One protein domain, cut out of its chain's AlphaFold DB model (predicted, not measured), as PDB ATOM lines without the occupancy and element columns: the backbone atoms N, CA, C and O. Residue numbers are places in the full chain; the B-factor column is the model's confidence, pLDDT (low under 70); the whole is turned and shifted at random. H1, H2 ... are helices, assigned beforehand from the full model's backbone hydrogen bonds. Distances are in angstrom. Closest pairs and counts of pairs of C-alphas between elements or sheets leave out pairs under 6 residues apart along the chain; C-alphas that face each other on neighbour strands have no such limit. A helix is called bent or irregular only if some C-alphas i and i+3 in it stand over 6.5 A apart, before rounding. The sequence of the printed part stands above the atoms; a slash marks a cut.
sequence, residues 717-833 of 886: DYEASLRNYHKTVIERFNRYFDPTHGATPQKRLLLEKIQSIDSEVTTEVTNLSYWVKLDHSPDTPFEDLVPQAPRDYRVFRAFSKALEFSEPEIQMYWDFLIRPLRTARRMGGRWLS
ATOM      1  N   ASP A 717     -37.555  45.723   8.906       57.12
ATOM      2  CA  ASP A 717     -37.234  45.810  10.336       57.12
ATOM      3  C   ASP A 717     -38.029  44.779  11.177       57.12
ATOM      4  O   ASP A 717     -37.604  44.386  12.267       57.12
ATOM      5  N   TYR A 718     -39.166  44.285  10.661       64.69
ATOM      6  CA  TYR A 718     -39.995  43.268  11.320       64.69
ATOM      7  C   TYR A 718     -39.614  41.828  10.960       64.69
ATOM      8  O   TYR A 718     -40.044  40.909  11.659       64.69
ATOM      9  N   GLU A 719     -38.833  41.600   9.900       74.25
ATOM     10  CA  GLU A 719     -38.558  40.255   9.377       74.25
ATOM     11  C   GLU A 719     -37.844  39.375  10.401       74.25
ATOM     12  O   GLU A 719     -38.315  38.280  10.724       74.25
ATOM     13  N   ALA A 720     -36.738  39.871  10.956       72.38
ATOM     14  CA  ALA A 720     -35.953  39.137  11.946       72.38
ATOM     15  C   ALA A 720     -36.796  38.798  13.188       72.38
ATOM     16  O   ALA A 720     -36.787  37.664  13.669       72.38
ATOM     17  N   SER A 721     -37.588  39.765  13.658       74.44
ATOM     18  CA  SER A 721     -38.485  39.618  14.808       74.44
ATOM     19  C   SER A 721     -39.610  38.611  14.544       74.44
ATOM     20  O   SER A 721     -39.948  37.821  15.428       74.44
ATOM     21  N   LEU A 722     -40.158  38.584  13.322       80.88
ATOM     22  CA  LEU A 722     -41.216  37.652  12.934       80.88
ATOM     23  C   LEU A 722     -40.716  36.216  12.811       80.88
ATOM     24  O   LEU A 722     -41.326  35.301  13.364       80.88
ATOM     25  N   ARG A 723     -39.580  36.020  12.138       83.69
ATOM     26  CA  ARG A 723     -38.950  34.697  12.019       83.69
ATOM     27  C   ARG A 723     -38.549  34.156  13.395       83.69
ATOM     28  O   ARG A 723     -38.739  32.971  13.662       83.69
ATOM     29  N   ASN A 724     -38.079  35.020  14.297       82.25
ATOM     30  CA  ASN A 724     -37.787  34.646  15.680       82.25
ATOM     31  C   ASN A 724     -39.045  34.223  16.461       82.25
ATOM     32  O   ASN A 724     -39.018  33.215  17.171       82.25
ATOM     33  N   TYR A 725     -40.158  34.944  16.302       87.00
ATOM     34  CA  TYR A 725     -41.443  34.559  16.893       87.00
ATOM     35  C   TYR A 725     -41.903  33.181  16.391       87.00
ATOM     36  O   TYR A 725     -42.190  32.308  17.210       87.00
ATOM     37  N   HIS A 726     -41.892  32.939  15.075       88.50
ATOM     38  CA  HIS A 726     -42.297  31.645  14.513       88.50
ATOM     39  C   HIS A 726     -41.421  30.492  15.001       88.50
ATOM     40  O   HIS A 726     -41.943  29.470  15.444       88.50
ATOM     41  N   LYS A 727     -40.097  30.680  15.000       85.44
ATOM     42  CA  LYS A 727     -39.149  29.702  15.544       85.44
ATOM     43  C   LYS A 727     -39.480  29.359  16.999       85.44
ATOM     44  O   LYS A 727     -39.581  28.186  17.343       85.44
ATOM     45  N   THR A 728     -39.727  30.375  17.825       84.81
ATOM     46  CA  THR A 728     -40.049  30.190  19.247       84.81
ATOM     47  C   THR A 728     -41.368  29.434  19.440       84.81
ATOM     48  O   THR A 728     -41.463  28.579  20.320       84.81
ATOM     49  N   VAL A 729     -42.390  29.715  18.623       87.31
ATOM     50  CA  VAL A 729     -43.680  29.006  18.670       87.31
ATOM     51  C   VAL A 729     -43.509  27.527  18.318       87.31
ATOM     52  O   VAL A 729     -44.017  26.688  19.059       87.31
ATOM     53  N   ILE A 730     -42.758  27.193  17.260       85.25
ATOM     54  CA  ILE A 730     -42.492  25.795  16.865       85.25
ATOM     55  C   ILE A 730     -41.696  25.063  17.945       85.25
ATOM     56  O   ILE A 730     -42.064  23.959  18.343       85.25
ATOM     57  N   GLU A 731     -40.617  25.673  18.444       84.31
ATOM     58  CA  GLU A 731     -39.768  25.080  19.481       84.31
ATOM     59  C   GLU A 731     -40.572  24.752  20.740       84.31
ATOM     60  O   GLU A 731     -40.456  23.652  21.285       84.31
ATOM     61  N   ARG A 732     -41.426  25.679  21.191       86.44
ATOM     62  CA  ARG A 732     -42.269  25.461  22.372       86.44
ATOM     63  C   ARG A 732     -43.397  24.478  22.086       86.44
ATOM     64  O   ARG A 732     -43.648  23.612  22.919       86.44
ATOM     65  N   PHE A 733     -44.028  24.538  20.916       85.62
ATOM     66  CA  PHE A 733     -45.051  23.566  20.539       85.62
ATOM     67  C   PHE A 733     -44.485  22.139  20.539       85.62
ATOM     68  O   PHE A 733     -45.020  21.284  21.234       85.62
ATOM     69  N   ASN A 734     -43.346  21.903  19.887       82.81
ATOM     70  CA  ASN A 734     -42.705  20.583  19.845       82.81
ATOM     71  C   ASN A 734     -42.173  20.126  21.211       82.81
ATOM     72  O   ASN A 734     -42.126  18.930  21.487       82.81
ATOM     73  N   ARG A 735     -41.767  21.064  22.077       82.06
ATOM     74  CA  ARG A 735     -41.301  20.755  23.436       82.06
ATOM     75  C   ARG A 735     -42.436  20.336  24.370       82.06
ATOM     76  O   ARG A 735     -42.227  19.459  25.202       82.06
ATOM     77  N   TYR A 736     -43.591  20.995  24.283       79.31
ATOM     78  CA  TYR A 736     -44.711  20.777  25.208       79.31
ATOM     79  C   TYR A 736     -45.775  19.817  24.668       79.31
ATOM     80  O   TYR A 736     -46.562  19.290  25.453       79.31
ATOM     81  N   PHE A 737     -45.789  19.561  23.360       79.94
ATOM     82  CA  PHE A 737     -46.731  18.667  22.696       79.94
ATOM     83  C   PHE A 737     -45.942  17.668  21.836       79.94
ATOM     84  O   PHE A 737     -45.459  18.005  20.759       79.94
ATOM     85  N   ASP A 738     -45.797  16.432  22.322       72.56
ATOM     86  CA  ASP A 738     -44.902  15.415  21.749       72.56
ATOM     87  C   ASP A 738     -45.233  15.092  20.268       72.56
ATOM     88  O   ASP A 738     -46.376  14.716  19.971       72.56
ATOM     89  N   PRO A 739     -44.261  15.213  19.334       60.25
ATOM     90  CA  PRO A 739     -44.421  14.904  17.907       60.25
ATOM     91  C   PRO A 739     -44.904  13.481  17.599       60.25
ATOM     92  O   PRO A 739     -45.453  13.233  16.523       60.25
ATOM     93  N   THR A 740     -44.711  12.532  18.517       60.44
ATOM     94  CA  THR A 740     -45.038  11.110  18.317       60.44
ATOM     95  C   THR A 740     -46.539  10.805  18.338       60.44
ATOM     96  O   THR A 740     -46.957   9.763  17.832       60.44
ATOM     97  N   HIS A 741     -47.376  11.716  18.847       59.47
ATOM     98  CA  HIS A 741     -48.829  11.518  18.961       59.47
ATOM     99  C   HIS A 741     -49.639  11.917  17.713       59.47
ATOM    100  O   HIS A 741     -50.862  11.773  17.704       59.47
ATOM    101  N   GLY A 742     -48.988  12.372  16.638       62.06
ATOM    102  CA  GLY A 742     -49.649  12.821  15.410       62.06
ATOM    103  C   GLY A 742     -50.280  14.219  15.525       62.06
ATOM    104  O   GLY A 742     -50.655  14.686  16.600       62.06
ATOM    105  N   ALA A 743     -50.429  14.901  14.385       64.06
ATOM    106  CA  ALA A 743     -50.760  16.329  14.348       64.06
ATOM    107  C   ALA A 743     -52.158  16.689  14.892       64.06
ATOM    108  O   ALA A 743     -52.367  17.803  15.370       64.06
ATOM    109  N   THR A 744     -53.139  15.786  14.809       68.19
ATOM    110  CA  THR A 744     -54.522  16.054  15.254       68.19
ATOM    111  C   THR A 744     -54.683  15.927  16.779       68.19
ATOM    112  O   THR A 744     -55.268  16.834  17.379       68.19
ATOM    113  N   PRO A 745     -54.146  14.883  17.445       74.69
ATOM    114  CA  PRO A 745     -54.140  14.793  18.909       74.69
ATOM    115  C   PRO A 745     -53.398  15.935  19.615       74.69
ATOM    116  O   PRO A 745     -53.929  16.488  20.575       74.69
ATOM    117  N   GLN A 746     -52.237  16.368  19.108       77.69
ATOM    118  CA  GLN A 746     -51.491  17.498  19.690       77.69
ATOM    119  C   GLN A 746     -52.311  18.798  19.703       77.69
ATOM    120  O   GLN A 746     -52.302  19.546  20.679       77.69
ATOM    121  N   LYS A 747     -53.066  19.064  18.630       78.12
ATOM    122  CA  LYS A 747     -53.904  20.267  18.510       78.12
ATOM    123  C   LYS A 747     -55.133  20.224  19.414       78.12
ATOM    124  O   LYS A 747     -55.559  21.274  19.884       78.12
ATOM    125  N   ARG A 748     -55.689  19.037  19.679       78.06
ATOM    126  CA  ARG A 748     -56.760  18.865  20.677       78.06
ATOM    127  C   ARG A 748     -56.247  19.135  22.089       78.06
ATOM    128  O   ARG A 748     -56.875  19.898  22.805       78.06
ATOM    129  N   LEU A 749     -55.063  18.625  22.429       81.06
ATOM    130  CA  LEU A 749     -54.410  18.917  23.710       81.06
ATOM    131  C   LEU A 749     -54.090  20.412  23.868       81.06
ATOM    132  O   LEU A 749     -54.270  20.978  24.943       81.06
ATOM    133  N   LEU A 750     -53.656  21.080  22.795       83.00
ATOM    134  CA  LEU A 750     -53.458  22.531  22.801       83.00
ATOM    135  C   LEU A 750     -54.782  23.283  23.006       83.00
ATOM    136  O   LEU A 750     -54.815  24.237  23.781       83.00
ATOM    137  N   LEU A 751     -55.869  22.851  22.357       82.06
ATOM    138  CA  LEU A 751     -57.201  23.432  22.548       82.06
ATOM    139  C   LEU A 751     -57.684  23.275  23.994       82.06
ATOM    140  O   LEU A 751     -58.116  24.256  24.593       82.06
ATOM    141  N   GLU A 752     -57.550  22.080  24.570       82.75
ATOM    142  CA  GLU A 752     -57.881  21.797  25.974       82.75
ATOM    143  C   GLU A 752     -57.053  22.669  26.929       82.75
ATOM    144  O   GLU A 752     -57.565  23.204  27.916       82.75
ATOM    145  N   LYS A 753     -55.772  22.900  26.614       83.94
ATOM    146  CA  LYS A 753     -54.911  23.779  27.410       83.94
ATOM    147  C   LYS A 753     -55.310  25.255  27.281       83.94
ATOM    148  O   LYS A 753     -55.314  25.966  28.277       83.94
ATOM    149  N   ILE A 754     -55.720  25.713  26.100       83.94
ATOM    150  CA  ILE A 754     -56.250  27.073  25.894       83.94
ATOM    151  C   ILE A 754     -57.562  27.265  26.659       83.94
ATOM    152  O   ILE A 754     -57.714  28.263  27.359       83.94
ATOM    153  N   GLN A 755     -58.472  26.292  26.587       82.81
ATOM    154  CA  GLN A 755     -59.765  26.327  27.276       82.81
ATOM    155  C   GLN A 755     -59.631  26.220  28.799       82.81
ATOM    156  O   GLN A 755     -60.438  26.798  29.523       82.81
ATOM    157  N   SER A 756     -58.607  25.525  29.305       81.56
ATOM    158  CA  SER A 756     -58.318  25.505  30.747       81.56
ATOM    159  C   SER A 756     -57.698  26.813  31.254       81.56
ATOM    160  O   SER A 756     -57.846  27.134  32.432       81.56
ATOM    161  N   ILE A 757     -57.045  27.593  30.383       79.94
ATOM    162  CA  ILE A 757     -56.543  28.939  30.701       79.94
ATOM    163  C   ILE A 757     -57.667  29.980  30.634       79.94
ATOM    164  O   ILE A 757     -57.699  30.892  31.462       79.94
ATOM    165  N   ASP A 758     -58.565  29.868  29.655       76.38
ATOM    166  CA  ASP A 758     -59.699  30.774  29.475       76.38
ATOM    167  C   ASP A 758     -60.894  30.042  28.842       76.38
ATOM    168  O   ASP A 758     -60.911  29.755  27.642       76.38
ATOM    169  N   SER A 759     -61.908  29.743  29.660       73.88
ATOM    170  CA  SER A 759     -63.076  28.947  29.263       73.88
ATOM    171  C   SER A 759     -64.036  29.671  28.317       73.88
ATOM    172  O   SER A 759     -64.869  29.019  27.690       73.88
ATOM    173  N   GLU A 760     -63.935  30.998  28.182       64.38
ATOM    174  CA  GLU A 760     -64.766  31.769  27.247       64.38
ATOM    175  C   GLU A 760     -64.115  31.901  25.856       64.38
ATOM    176  O   GLU A 760     -64.712  32.475  24.943       64.38
ATOM    177  N   VAL A 761     -62.894  31.384  25.658       70.25
ATOM    178  CA  VAL A 761     -62.238  31.375  24.344       70.25
ATOM    179  C   VAL A 761     -62.816  30.253  23.481       70.25
ATOM    180  O   VAL A 761     -62.433  29.087  23.572       70.25
ATOM    181  N   THR A 762     -63.717  30.619  22.573       67.12
ATOM    182  CA  THR A 762     -64.231  29.723  21.530       67.12
ATOM    183  C   THR A 762     -63.299  29.761  20.320       67.12
ATOM    184  O   THR A 762     -63.251  30.748  19.587       67.12
ATOM    185  N   THR A 763     -62.508  28.709  20.114       62.41
ATOM    186  CA  THR A 763     -61.609  28.567  18.955       62.41
ATOM    187  C   THR A 763     -61.726  27.160  18.376       62.41
ATOM    188  O   THR A 763     -61.806  26.185  19.116       62.41
ATOM    189  N   GLU A 764     -61.707  27.042  17.049       68.62
ATOM    190  CA  GLU A 764     -61.744  25.755  16.351       68.62
ATOM    191  C   GLU A 764     -60.348  25.142  16.150       68.62
ATOM    192  O   GLU A 764     -59.348  25.847  15.981       68.62
ATOM    193  N   VAL A 765     -60.284  23.808  16.060       62.75
ATOM    194  CA  VAL A 765     -59.049  23.048  15.764       62.75
ATOM    195  C   VAL A 765     -58.414  23.472  14.425       62.75
ATOM    196  O   VAL A 765     -57.193  23.394  14.246       62.75
ATOM    197  N   THR A 766     -59.219  23.986  13.493       61.19
ATOM    198  CA  THR A 766     -58.777  24.542  12.206       61.19
ATOM    199  C   THR A 766     -57.904  25.789  12.389       61.19
ATOM    200  O   THR A 766     -56.839  25.891  11.783       61.19
ATOM    201  N   ASN A 767     -58.271  26.693  13.302       67.56
ATOM    202  CA  ASN A 767     -57.486  27.897  13.600       67.56
ATOM    203  C   ASN A 767     -56.167  27.559  14.307       67.56
ATOM    204  O   ASN A 767     -55.129  28.139  13.993       67.56
ATOM    205  N   LEU A 768     -56.178  26.556  15.191       75.00
ATOM    206  CA  LEU A 768     -54.961  26.044  15.835       75.00
ATOM    207  C   LEU A 768     -54.004  25.406  14.828       75.00
ATOM    208  O   LEU A 768     -52.790  25.567  14.930       75.00
ATOM    209  N   SER A 769     -54.550  24.723  13.820       73.31
ATOM    210  CA  SER A 769     -53.752  24.185  12.717       73.31
ATOM    211  C   SER A 769     -53.021  25.283  11.959       73.31
ATOM    212  O   SER A 769     -51.884  25.073  11.555       73.31
ATOM    213  N   TYR A 770     -53.649  26.444  11.792       78.38
ATOM    214  CA  TYR A 770     -53.052  27.587  11.113       78.38
ATOM    215  C   TYR A 770     -51.974  28.289  11.955       78.38
ATOM    216  O   TYR A 770     -50.947  28.672  11.407       78.38
ATOM    217  N   TRP A 771     -52.158  28.427  13.275       83.00
ATOM    218  CA  TRP A 771     -51.179  29.121  14.137       83.00
ATOM    219  C   TRP A 771     -49.894  28.334  14.393       83.00
ATOM    220  O   TRP A 771     -48.869  28.917  14.731       83.00
ATOM    221  N   VAL A 772     -49.956  27.009  14.263       79.06
ATOM    222  CA  VAL A 772     -48.833  26.112  14.569       79.06
ATOM    223  C   VAL A 772     -48.124  25.609  13.306       79.06
ATOM    224  O   VAL A 772     -46.969  25.199  13.379       79.06
ATOM    225  N   LYS A 773     -48.762  25.677  12.127       75.75
ATOM    226  CA  LYS A 773     -48.157  25.266  10.848       75.75
ATOM    227  C   LYS A 773     -47.183  26.331  10.332       75.75
ATOM    228  O   LYS A 773     -47.481  27.070   9.396       75.75
ATOM    229  N   LEU A 774     -46.020  26.387  10.969       75.06
ATOM    230  CA  LEU A 774     -44.974  27.384  10.747       75.06
ATOM    231  C   LEU A 774     -43.702  26.775  10.124       75.06
ATOM    232  O   LEU A 774     -42.710  27.477   9.953       75.06
ATOM    233  N   ASP A 775     -43.717  25.485   9.773       65.12
ATOM    234  CA  ASP A 775     -42.530  24.713   9.358       65.12
ATOM    235  C   ASP A 775     -41.849  25.258   8.093       65.12
ATOM    236  O   ASP A 775     -40.642  25.117   7.921       65.12
ATOM    237  N   HIS A 776     -42.604  25.946   7.234       67.25
ATOM    238  CA  HIS A 776     -42.089  26.606   6.029       67.25
ATOM    239  C   HIS A 776     -41.656  28.056   6.275       67.25
ATOM    240  O   HIS A 776     -41.197  28.725   5.353       67.25
ATOM    241  N   SER A 777     -41.782  28.570   7.504       74.88
ATOM    242  CA  SER A 777     -41.429  29.951   7.842       74.88
ATOM    243  C   SER A 777     -39.989  30.341   7.489       74.88
ATOM    244  O   SER A 777     -39.820  31.512   7.168       74.88
ATOM    245  N   PRO A 778     -38.955  29.480   7.579       70.25
ATOM    246  CA  PRO A 778     -37.592  29.844   7.175       70.25
ATOM    247  C   PRO A 778     -37.448  30.013   5.659       70.25
ATOM    248  O   PRO A 778     -36.767  30.933   5.218       70.25
ATOM    249  N   ASP A 779     -38.145  29.176   4.891       69.94
ATOM    250  CA  ASP A 779     -38.048  29.102   3.429       69.94
ATOM    251  C   ASP A 779     -39.059  30.016   2.714       69.94
ATOM    252  O   ASP A 779     -38.986  30.210   1.503       69.94
ATOM    253  N   THR A 780     -40.007  30.593   3.458       72.75
ATOM    254  CA  THR A 780     -41.010  31.519   2.919       72.75
ATOM    255  C   THR A 780     -40.398  32.921   2.753       72.75
ATOM    256  O   THR A 780     -39.841  33.464   3.727       72.75
ATOM    257  N   PRO A 781     -40.510  33.541   1.559       67.56
ATOM    258  CA  PRO A 781     -40.184  34.952   1.354       67.56
ATOM    259  C   PRO A 781     -40.919  35.843   2.363       67.56
ATOM    260  O   PRO A 781     -42.060  35.575   2.732       67.56
ATOM    261  N   PHE A 782     -40.281  36.910   2.852       66.19
ATOM    262  CA  PHE A 782     -40.875  37.744   3.908       66.19
ATOM    263  C   PHE A 782     -42.194  38.423   3.491       66.19
ATOM    264  O   PHE A 782     -43.066  38.666   4.333       66.19
ATOM    265  N   GLU A 783     -42.356  38.681   2.194       56.94
ATOM    266  CA  GLU A 783     -43.571  39.231   1.582       56.94
ATOM    267  C   GLU A 783     -44.790  38.328   1.831       56.94
ATOM    268  O   GLU A 783     -45.855  38.819   2.218       56.94
ATOM    269  N   ASP A 784     -44.587  37.012   1.765       58.25
ATOM    270  CA  ASP A 784     -45.613  35.986   1.981       58.25
ATOM    271  C   ASP A 784     -45.710  35.528   3.446       58.25
ATOM    272  O   ASP A 784     -46.641  34.823   3.848       58.25
ATOM    273  N   LEU A 785     -44.758  35.943   4.291       72.56
ATOM    274  CA  LEU A 785     -44.642  35.462   5.662       72.56
ATOM    275  C   LEU A 785     -45.669  36.119   6.590       72.56
ATOM    276  O   LEU A 785     -45.403  37.138   7.219       72.56
ATOM    277  N   VAL A 786     -46.864  35.556   6.717       76.38
ATOM    278  CA  VAL A 786     -47.940  36.056   7.596       76.38
ATOM    279  C   VAL A 786     -47.648  35.875   9.097       76.38
ATOM    280  O   VAL A 786     -46.970  34.929   9.460       76.38
ATOM    281  N   PRO A 787     -48.211  36.703  10.010       78.50
ATOM    282  CA  PRO A 787     -47.931  36.590  11.449       78.50
ATOM    283  C   PRO A 787     -48.416  35.299  12.128       78.50
ATOM    284  O   PRO A 787     -48.141  35.121  13.309       78.50
ATOM    285  N   GLN A 788     -49.240  34.494  11.435       82.25
ATOM    286  CA  GLN A 788     -49.776  33.189  11.874       82.25
ATOM    287  C   GLN A 788     -50.115  33.093  13.371       82.25
ATOM    288  O   GLN A 788     -49.823  32.126  14.060       82.25
ATOM    289  N   ALA A 789     -50.788  34.121  13.878       83.44
ATOM    290  CA  ALA A 789     -51.164  34.244  15.278       83.44
ATOM    291  C   ALA A 789     -52.658  34.582  15.410       83.44
ATOM    292  O   ALA A 789     -53.253  35.093  14.449       83.44
ATOM    293  N   PRO A 790     -53.271  34.380  16.587       81.69
ATOM    294  CA  PRO A 790     -54.627  34.850  16.854       81.69
ATOM    295  C   PRO A 790     -54.814  36.353  16.593       81.69
ATOM    296  O   PRO A 790     -53.891  37.159  16.760       81.69
ATOM    297  N   ARG A 791     -56.008  36.730  16.120       69.06
ATOM    298  CA  ARG A 791     -56.365  38.124  15.791       69.06
ATOM    299  C   ARG A 791     -56.805  38.942  16.996       69.06
ATOM    300  O   ARG A 791     -56.587  40.143  16.999       69.06
ATOM    301  N   ASP A 792     -57.405  38.287  17.979       69.31
ATOM    302  CA  ASP A 792     -57.848  38.893  19.228       69.31
ATOM    303  C   ASP A 792     -56.756  38.707  20.288       69.31
ATOM    304  O   ASP A 792     -56.187  37.617  20.398       69.31
ATOM    305  N   TYR A 793     -56.457  39.757  21.058       73.31
ATOM    306  CA  TYR A 793     -55.445  39.692  22.110       73.31
ATOM    307  C   TYR A 793     -55.769  38.629  23.166       73.31
ATOM    308  O   TYR A 793     -54.865  37.936  23.622       73.31
ATOM    309  N   ARG A 794     -57.044  38.452  23.536       76.44
ATOM    310  CA  ARG A 794     -57.483  37.445  24.512       76.44
ATOM    311  C   ARG A 794     -57.081  36.049  24.062       76.44
ATOM    312  O   ARG A 794     -56.470  35.289  24.810       76.44
ATOM    313  N   VAL A 795     -57.388  35.750  22.803       79.75
ATOM    314  CA  VAL A 795     -57.107  34.459  22.172       79.75
ATOM    315  C   VAL A 795     -55.603  34.294  21.946       79.75
ATOM    316  O   VAL A 795     -55.068  33.217  22.189       79.75
ATOM    317  N   PHE A 796     -54.902  35.366  21.562       83.25
ATOM    318  CA  PHE A 796     -53.440  35.402  21.440       83.25
ATOM    319  C   PHE A 796     -52.767  35.073  22.766       83.25
ATOM    320  O   PHE A 796     -51.942  34.169  22.833       83.25
ATOM    321  N   ARG A 797     -53.180  35.745  23.838       83.94
ATOM    322  CA  ARG A 797     -52.664  35.527  25.183       83.94
ATOM    323  C   ARG A 797     -52.947  34.112  25.672       83.94
ATOM    324  O   ARG A 797     -52.036  33.489  26.206       83.94
ATOM    325  N   ALA A 798     -54.160  33.591  25.490       82.75
ATOM    326  CA  ALA A 798     -54.495  32.223  25.894       82.75
ATOM    327  C   ALA A 798     -53.664  31.178  25.123       82.75
ATOM    328  O   ALA A 798     -53.095  30.272  25.730       82.75
ATOM    329  N   PHE A 799     -53.504  31.358  23.808       88.62
ATOM    330  CA  PHE A 799     -52.639  30.534  22.957       88.62
ATOM    331  C   PHE A 799     -51.165  30.592  23.381       88.62
ATOM    332  O   PHE A 799     -50.542  29.554  23.606       88.62
ATOM    333  N   SER A 800     -50.601  31.788  23.552       88.25
ATOM    334  CA  SER A 800     -49.201  31.951  23.953       88.25
ATOM    335  C   SER A 800     -48.951  31.442  25.375       88.25
ATOM    336  O   SER A 800     -47.916  30.834  25.630       88.25
ATOM    337  N   LYS A 801     -49.904  31.581  26.301       84.94
ATOM    338  CA  LYS A 801     -49.805  30.946  27.624       84.94
ATOM    339  C   LYS A 801     -49.846  29.427  27.560       84.94
ATOM    340  O   LYS A 801     -49.106  28.780  28.293       84.94
ATOM    341  N   ALA A 802     -50.659  28.843  26.680       87.25
ATOM    342  CA  ALA A 802     -50.681  27.391  26.499       87.25
ATOM    343  C   ALA A 802     -49.315  26.853  26.025       87.25
ATOM    344  O   ALA A 802     -48.922  25.744  26.397       87.25
ATOM    345  N   LEU A 803     -48.568  27.677  25.284       88.00
ATOM    346  CA  LEU A 803     -47.183  27.454  24.858       88.00
ATOM    347  C   LEU A 803     -46.126  27.940  25.874       88.00
ATOM    348  O   LEU A 803     -44.947  28.015  25.532       88.00
ATOM    349  N   GLU A 804     -46.522  28.266  27.108       86.50
ATOM    350  CA  GLU A 804     -45.645  28.690  28.214       86.50
ATOM    351  C   GLU A 804     -44.851  29.985  27.946       86.50
ATOM    352  O   GLU A 804     -43.739  30.158  28.443       86.50
ATOM    353  N   PHE A 805     -45.378  30.918  27.144       84.38
ATOM    354  CA  PHE A 805     -44.823  32.278  27.066       84.38
ATOM    355  C   PHE A 805     -45.058  33.039  28.372       84.38
ATOM    356  O   PHE A 805     -46.146  32.998  28.950       84.38
ATOM    357  N   SER A 806     -44.033  33.760  28.831       79.31
ATOM    358  CA  SER A 806     -44.171  34.661  29.974       79.31
ATOM    359  C   SER A 806     -45.010  35.883  29.589       79.31
ATOM    360  O   SER A 806     -44.987  36.326  28.443       79.31
ATOM    361  N   GLU A 807     -45.743  36.466  30.539       71.56
ATOM    362  CA  GLU A 807     -46.573  37.657  30.273       71.56
ATOM    363  C   GLU A 807     -45.804  38.818  29.607       71.56
ATOM    364  O   GLU A 807     -46.344  39.413  28.672       71.56
ATOM    365  N   PRO A 808     -44.543  39.125  29.987       57.69
ATOM    366  CA  PRO A 808     -43.756  40.139  29.289       57.69
ATOM    367  C   PRO A 808     -43.462  39.786  27.825       57.69
ATOM    368  O   PRO A 808     -43.534  40.663  26.968       57.69
ATOM    369  N   GLU A 809     -43.171  38.518  27.513       69.88
ATOM    370  CA  GLU A 809     -42.942  38.066  26.131       69.88
ATOM    371  C   GLU A 809     -44.224  38.152  25.297       69.88
ATOM    372  O   GLU A 809     -44.183  38.604  24.154       69.88
ATOM    373  N   ILE A 810     -45.369  37.759  25.870       78.12
ATOM    374  CA  ILE A 810     -46.682  37.859  25.213       78.12
ATOM    375  C   ILE A 810     -46.967  39.317  24.851       78.12
ATOM    376  O   ILE A 810     -47.338  39.612  23.714       78.12
ATOM    377  N   GLN A 811     -46.751  40.234  25.797       63.97
ATOM    378  CA  GLN A 811     -46.978  41.656  25.567       63.97
ATOM    379  C   GLN A 811     -46.010  42.224  24.524       63.97
ATOM    380  O   GLN A 811     -46.438  42.939  23.621       63.97
ATOM    381  N   MET A 812     -44.728  41.856  24.597       73.94
ATOM    382  CA  MET A 812     -43.707  42.284  23.641       73.94
ATOM    383  C   MET A 812     -44.060  41.857  22.210       73.94
ATOM    384  O   MET A 812     -44.071  42.687  21.300       73.94
ATOM    385  N   TYR A 813     -44.381  40.577  22.004       79.25
ATOM    386  CA  TYR A 813     -44.749  40.076  20.681       79.25
ATOM    387  C   TYR A 813     -46.044  40.705  20.174       79.25
ATOM    388  O   TYR A 813     -46.153  40.997  18.985       79.25
ATOM    389  N   TRP A 814     -47.016  40.965  21.047       77.69
ATOM    390  CA  TRP A 814     -48.249  41.619  20.631       77.69
ATOM    391  C   TRP A 814     -48.028  43.070  20.193       77.69
ATOM    392  O   TRP A 814     -48.373  43.424  19.062       77.69
ATOM    393  N   ASP A 815     -47.425  43.887  21.057       59.97
ATOM    394  CA  ASP A 815     -47.353  45.341  20.887       59.97
ATOM    395  C   ASP A 815     -46.326  45.784  19.852       59.97
ATOM    396  O   ASP A 815     -46.553  46.789  19.180       59.97
ATOM    397  N   PHE A 816     -45.219  45.052  19.709       62.22
ATOM    398  CA  PHE A 816     -44.093  45.471  18.869       62.22
ATOM    399  C   PHE A 816     -43.956  44.671  17.572       62.22
ATOM    400  O   PHE A 816     -43.276  45.127  16.657       62.22
ATOM    401  N   LEU A 817     -44.625  43.519  17.453       73.44
ATOM    402  CA  LEU A 817     -44.508  42.650  16.282       73.44
ATOM    403  C   LEU A 817     -45.862  42.357  15.632       73.44
ATOM    404  O   LEU A 817     -46.129  42.836  14.534       73.44
ATOM    405  N   ILE A 818     -46.734  41.592  16.288       79.31
ATOM    406  CA  ILE A 818     -47.950  41.041  15.673       79.31
ATOM    407  C   ILE A 818     -48.931  42.151  15.274       79.31
ATOM    408  O   ILE A 818     -49.443  42.147  14.149       79.31
ATOM    409  N   ARG A 819     -49.189  43.125  16.155       71.38
ATOM    410  CA  ARG A 819     -50.133  44.224  15.893       71.38
ATOM    411  C   ARG A 819     -49.568  45.302  14.950       71.38
ATOM    412  O   ARG A 819     -50.271  45.641  13.986       71.38
ATOM    413  N   PRO A 820     -48.331  45.813  15.125       62.25
ATOM    414  CA  PRO A 820     -47.732  46.757  14.179       62.25
ATOM    415  C   PRO A 820     -47.572  46.177  12.778       62.25
ATOM    416  O   PRO A 820     -47.956  46.836  11.817       62.25
ATOM    417  N   LEU A 821     -47.122  44.924  12.643       69.12
ATOM    418  CA  LEU A 821     -46.945  44.280  11.341       69.12
ATOM    419  C   LEU A 821     -48.272  44.114  10.591       69.12
ATOM    420  O   LEU A 821     -48.347  44.392   9.395       69.12
ATOM    421  N   ARG A 822     -49.351  43.713  11.281       69.38
ATOM    422  CA  ARG A 822     -50.701  43.664  10.685       69.38
ATOM    423  C   ARG A 822     -51.169  45.039  10.230       69.38
ATOM    424  O   ARG A 822     -51.748  45.160   9.155       69.38
ATOM    425  N   THR A 823     -50.903  46.072  11.025       57.28
ATOM    426  CA  THR A 823     -51.281  47.455  10.707       57.28
ATOM    427  C   THR A 823     -50.485  47.986   9.515       57.28
ATOM    428  O   THR A 823     -51.079  48.531   8.587       57.28
ATOM    429  N   ALA A 824     -49.170  47.760   9.489       58.19
ATOM    430  CA  ALA A 824     -48.277  48.129   8.395       58.19
ATOM    431  C   ALA A 824     -48.655  47.417   7.090       58.19
ATOM    432  O   ALA A 824     -48.802  48.068   6.058       58.19
ATOM    433  N   ARG A 825     -48.932  46.106   7.138       62.41
ATOM    434  CA  ARG A 825     -49.426  45.342   5.979       62.41
ATOM    435  C   ARG A 825     -50.824  45.762   5.536       62.41
ATOM    436  O   ARG A 825     -51.084  45.780   4.341       62.41
ATOM    437  N   ARG A 826     -51.716  46.149   6.454       62.22
ATOM    438  CA  ARG A 826     -53.043  46.696   6.114       62.22
ATOM    439  C   ARG A 826     -52.922  48.036   5.392       62.22
ATOM    440  O   ARG A 826     -53.581  48.242   4.378       62.22
ATOM    441  N   MET A 827     -52.076  48.931   5.896       51.38
ATOM    442  CA  MET A 827     -51.796  50.229   5.271       51.38
ATOM    443  C   MET A 827     -51.138  50.053   3.898       51.38
ATOM    444  O   MET A 827     -51.572  50.681   2.935       51.38
ATOM    445  N   GLY A 828     -50.171  49.135   3.792       55.69
ATOM    446  CA  GLY A 828     -49.553  48.736   2.526       55.69
ATOM    447  C   GLY A 828     -50.551  48.135   1.543       55.69
ATOM    448  O   GLY A 828     -50.586  48.536   0.389       55.69
ATOM    449  N   GLY A 829     -51.430  47.244   2.005       56.38
ATOM    450  CA  GLY A 829     -52.477  46.634   1.190       56.38
ATOM    451  C   GLY A 829     -53.512  47.640   0.685       56.38
ATOM    452  O   GLY A 829     -53.899  47.568  -0.477       56.38
ATOM    453  N   ARG A 830     -53.922  48.614   1.512       56.91
ATOM    454  CA  ARG A 830     -54.818  49.713   1.096       56.91
ATOM    455  C   ARG A 830     -54.160  50.603   0.036       56.91
ATOM    456  O   ARG A 830     -54.797  50.935  -0.956       56.91
ATOM    457  N   TRP A 831     -52.886  50.939   0.217       54.97
ATOM    458  CA  TRP A 831     -52.110  51.713  -0.754       54.97
ATOM    459  C   TRP A 831     -51.867  50.950  -2.065       54.97
ATOM    460  O   TRP A 831     -52.050  51.504  -3.146       54.97
ATOM    461  N   LEU A 832     -51.535  49.658  -1.991       57.59
ATOM    462  CA  LEU A 832     -51.348  48.813  -3.170       57.59
ATOM    463  C   LEU A 832     -52.667  48.601  -3.916       57.59
ATOM    464  O   LEU A 832     -52.685  48.634  -5.139       57.59
ATOM    465  N   SER A 833     -53.779  48.436  -3.192       57.91
ATOM    466  CA  SER A 833     -55.122  48.363  -3.773       57.91
ATOM    467  C   SER A 833     -55.492  49.652  -4.513       57.91
ATOM    468  O   SER A 833     -56.064  49.576  -5.598       57.91
TER     469      SER A 833
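This is residues 717 to 833 of the 886 residues of an uncharacterized protein of Pseudomonas aeruginosa (UniProt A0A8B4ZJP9). H1 and the long bent helix H5 make two sides running opposite ways, with H2 across one end; short H3 and H4 pack on H2, and residues 826 to 833 of H5 stick out. The printed part has 117 residues with five named helices, H1 to H5, is all helix and compact, radius of gyration of the C-alphas 14.4 A, spans 42 by 31 by 27 A.

H5, residues 807 to 833, one helix by its hydrogen bonds, is bent: C-alphas 816 and 819 are 6.8 A apart; arms H5a, 807 to 816, and H5b, 819 to 833, tilt 21 degrees, shallow. H4, residues 793 to 802, and H5a form a helical hairpin, closest C-alphas Arg 797 and Ile 810, 6.4 A. H4 touches H2, residues 743 to 757, closest C-alphas Ala 798 and Ile 754, 5.4 A. H3, residues 765 to 772, touches H2, closest C-alphas Leu 768 and Lys 747, 6.5 A. Every O i to N i+4 pair is within hydrogen-bond range in H3, H4, H5a and H5b; H2 has 10 of 11.

H1, residues 717 to 736, 30.1 A, begins at (-37.234, 45.810, 10.336) and is irregular, only just: C-alphas 717 and 720 are 7.0 A apart. H5b ends at (-55.122, 48.363, -3.773).

The printed part has no cut; the H3 to H4 link is long. Residues 820 to 833 are among 43 under pLDDT 70.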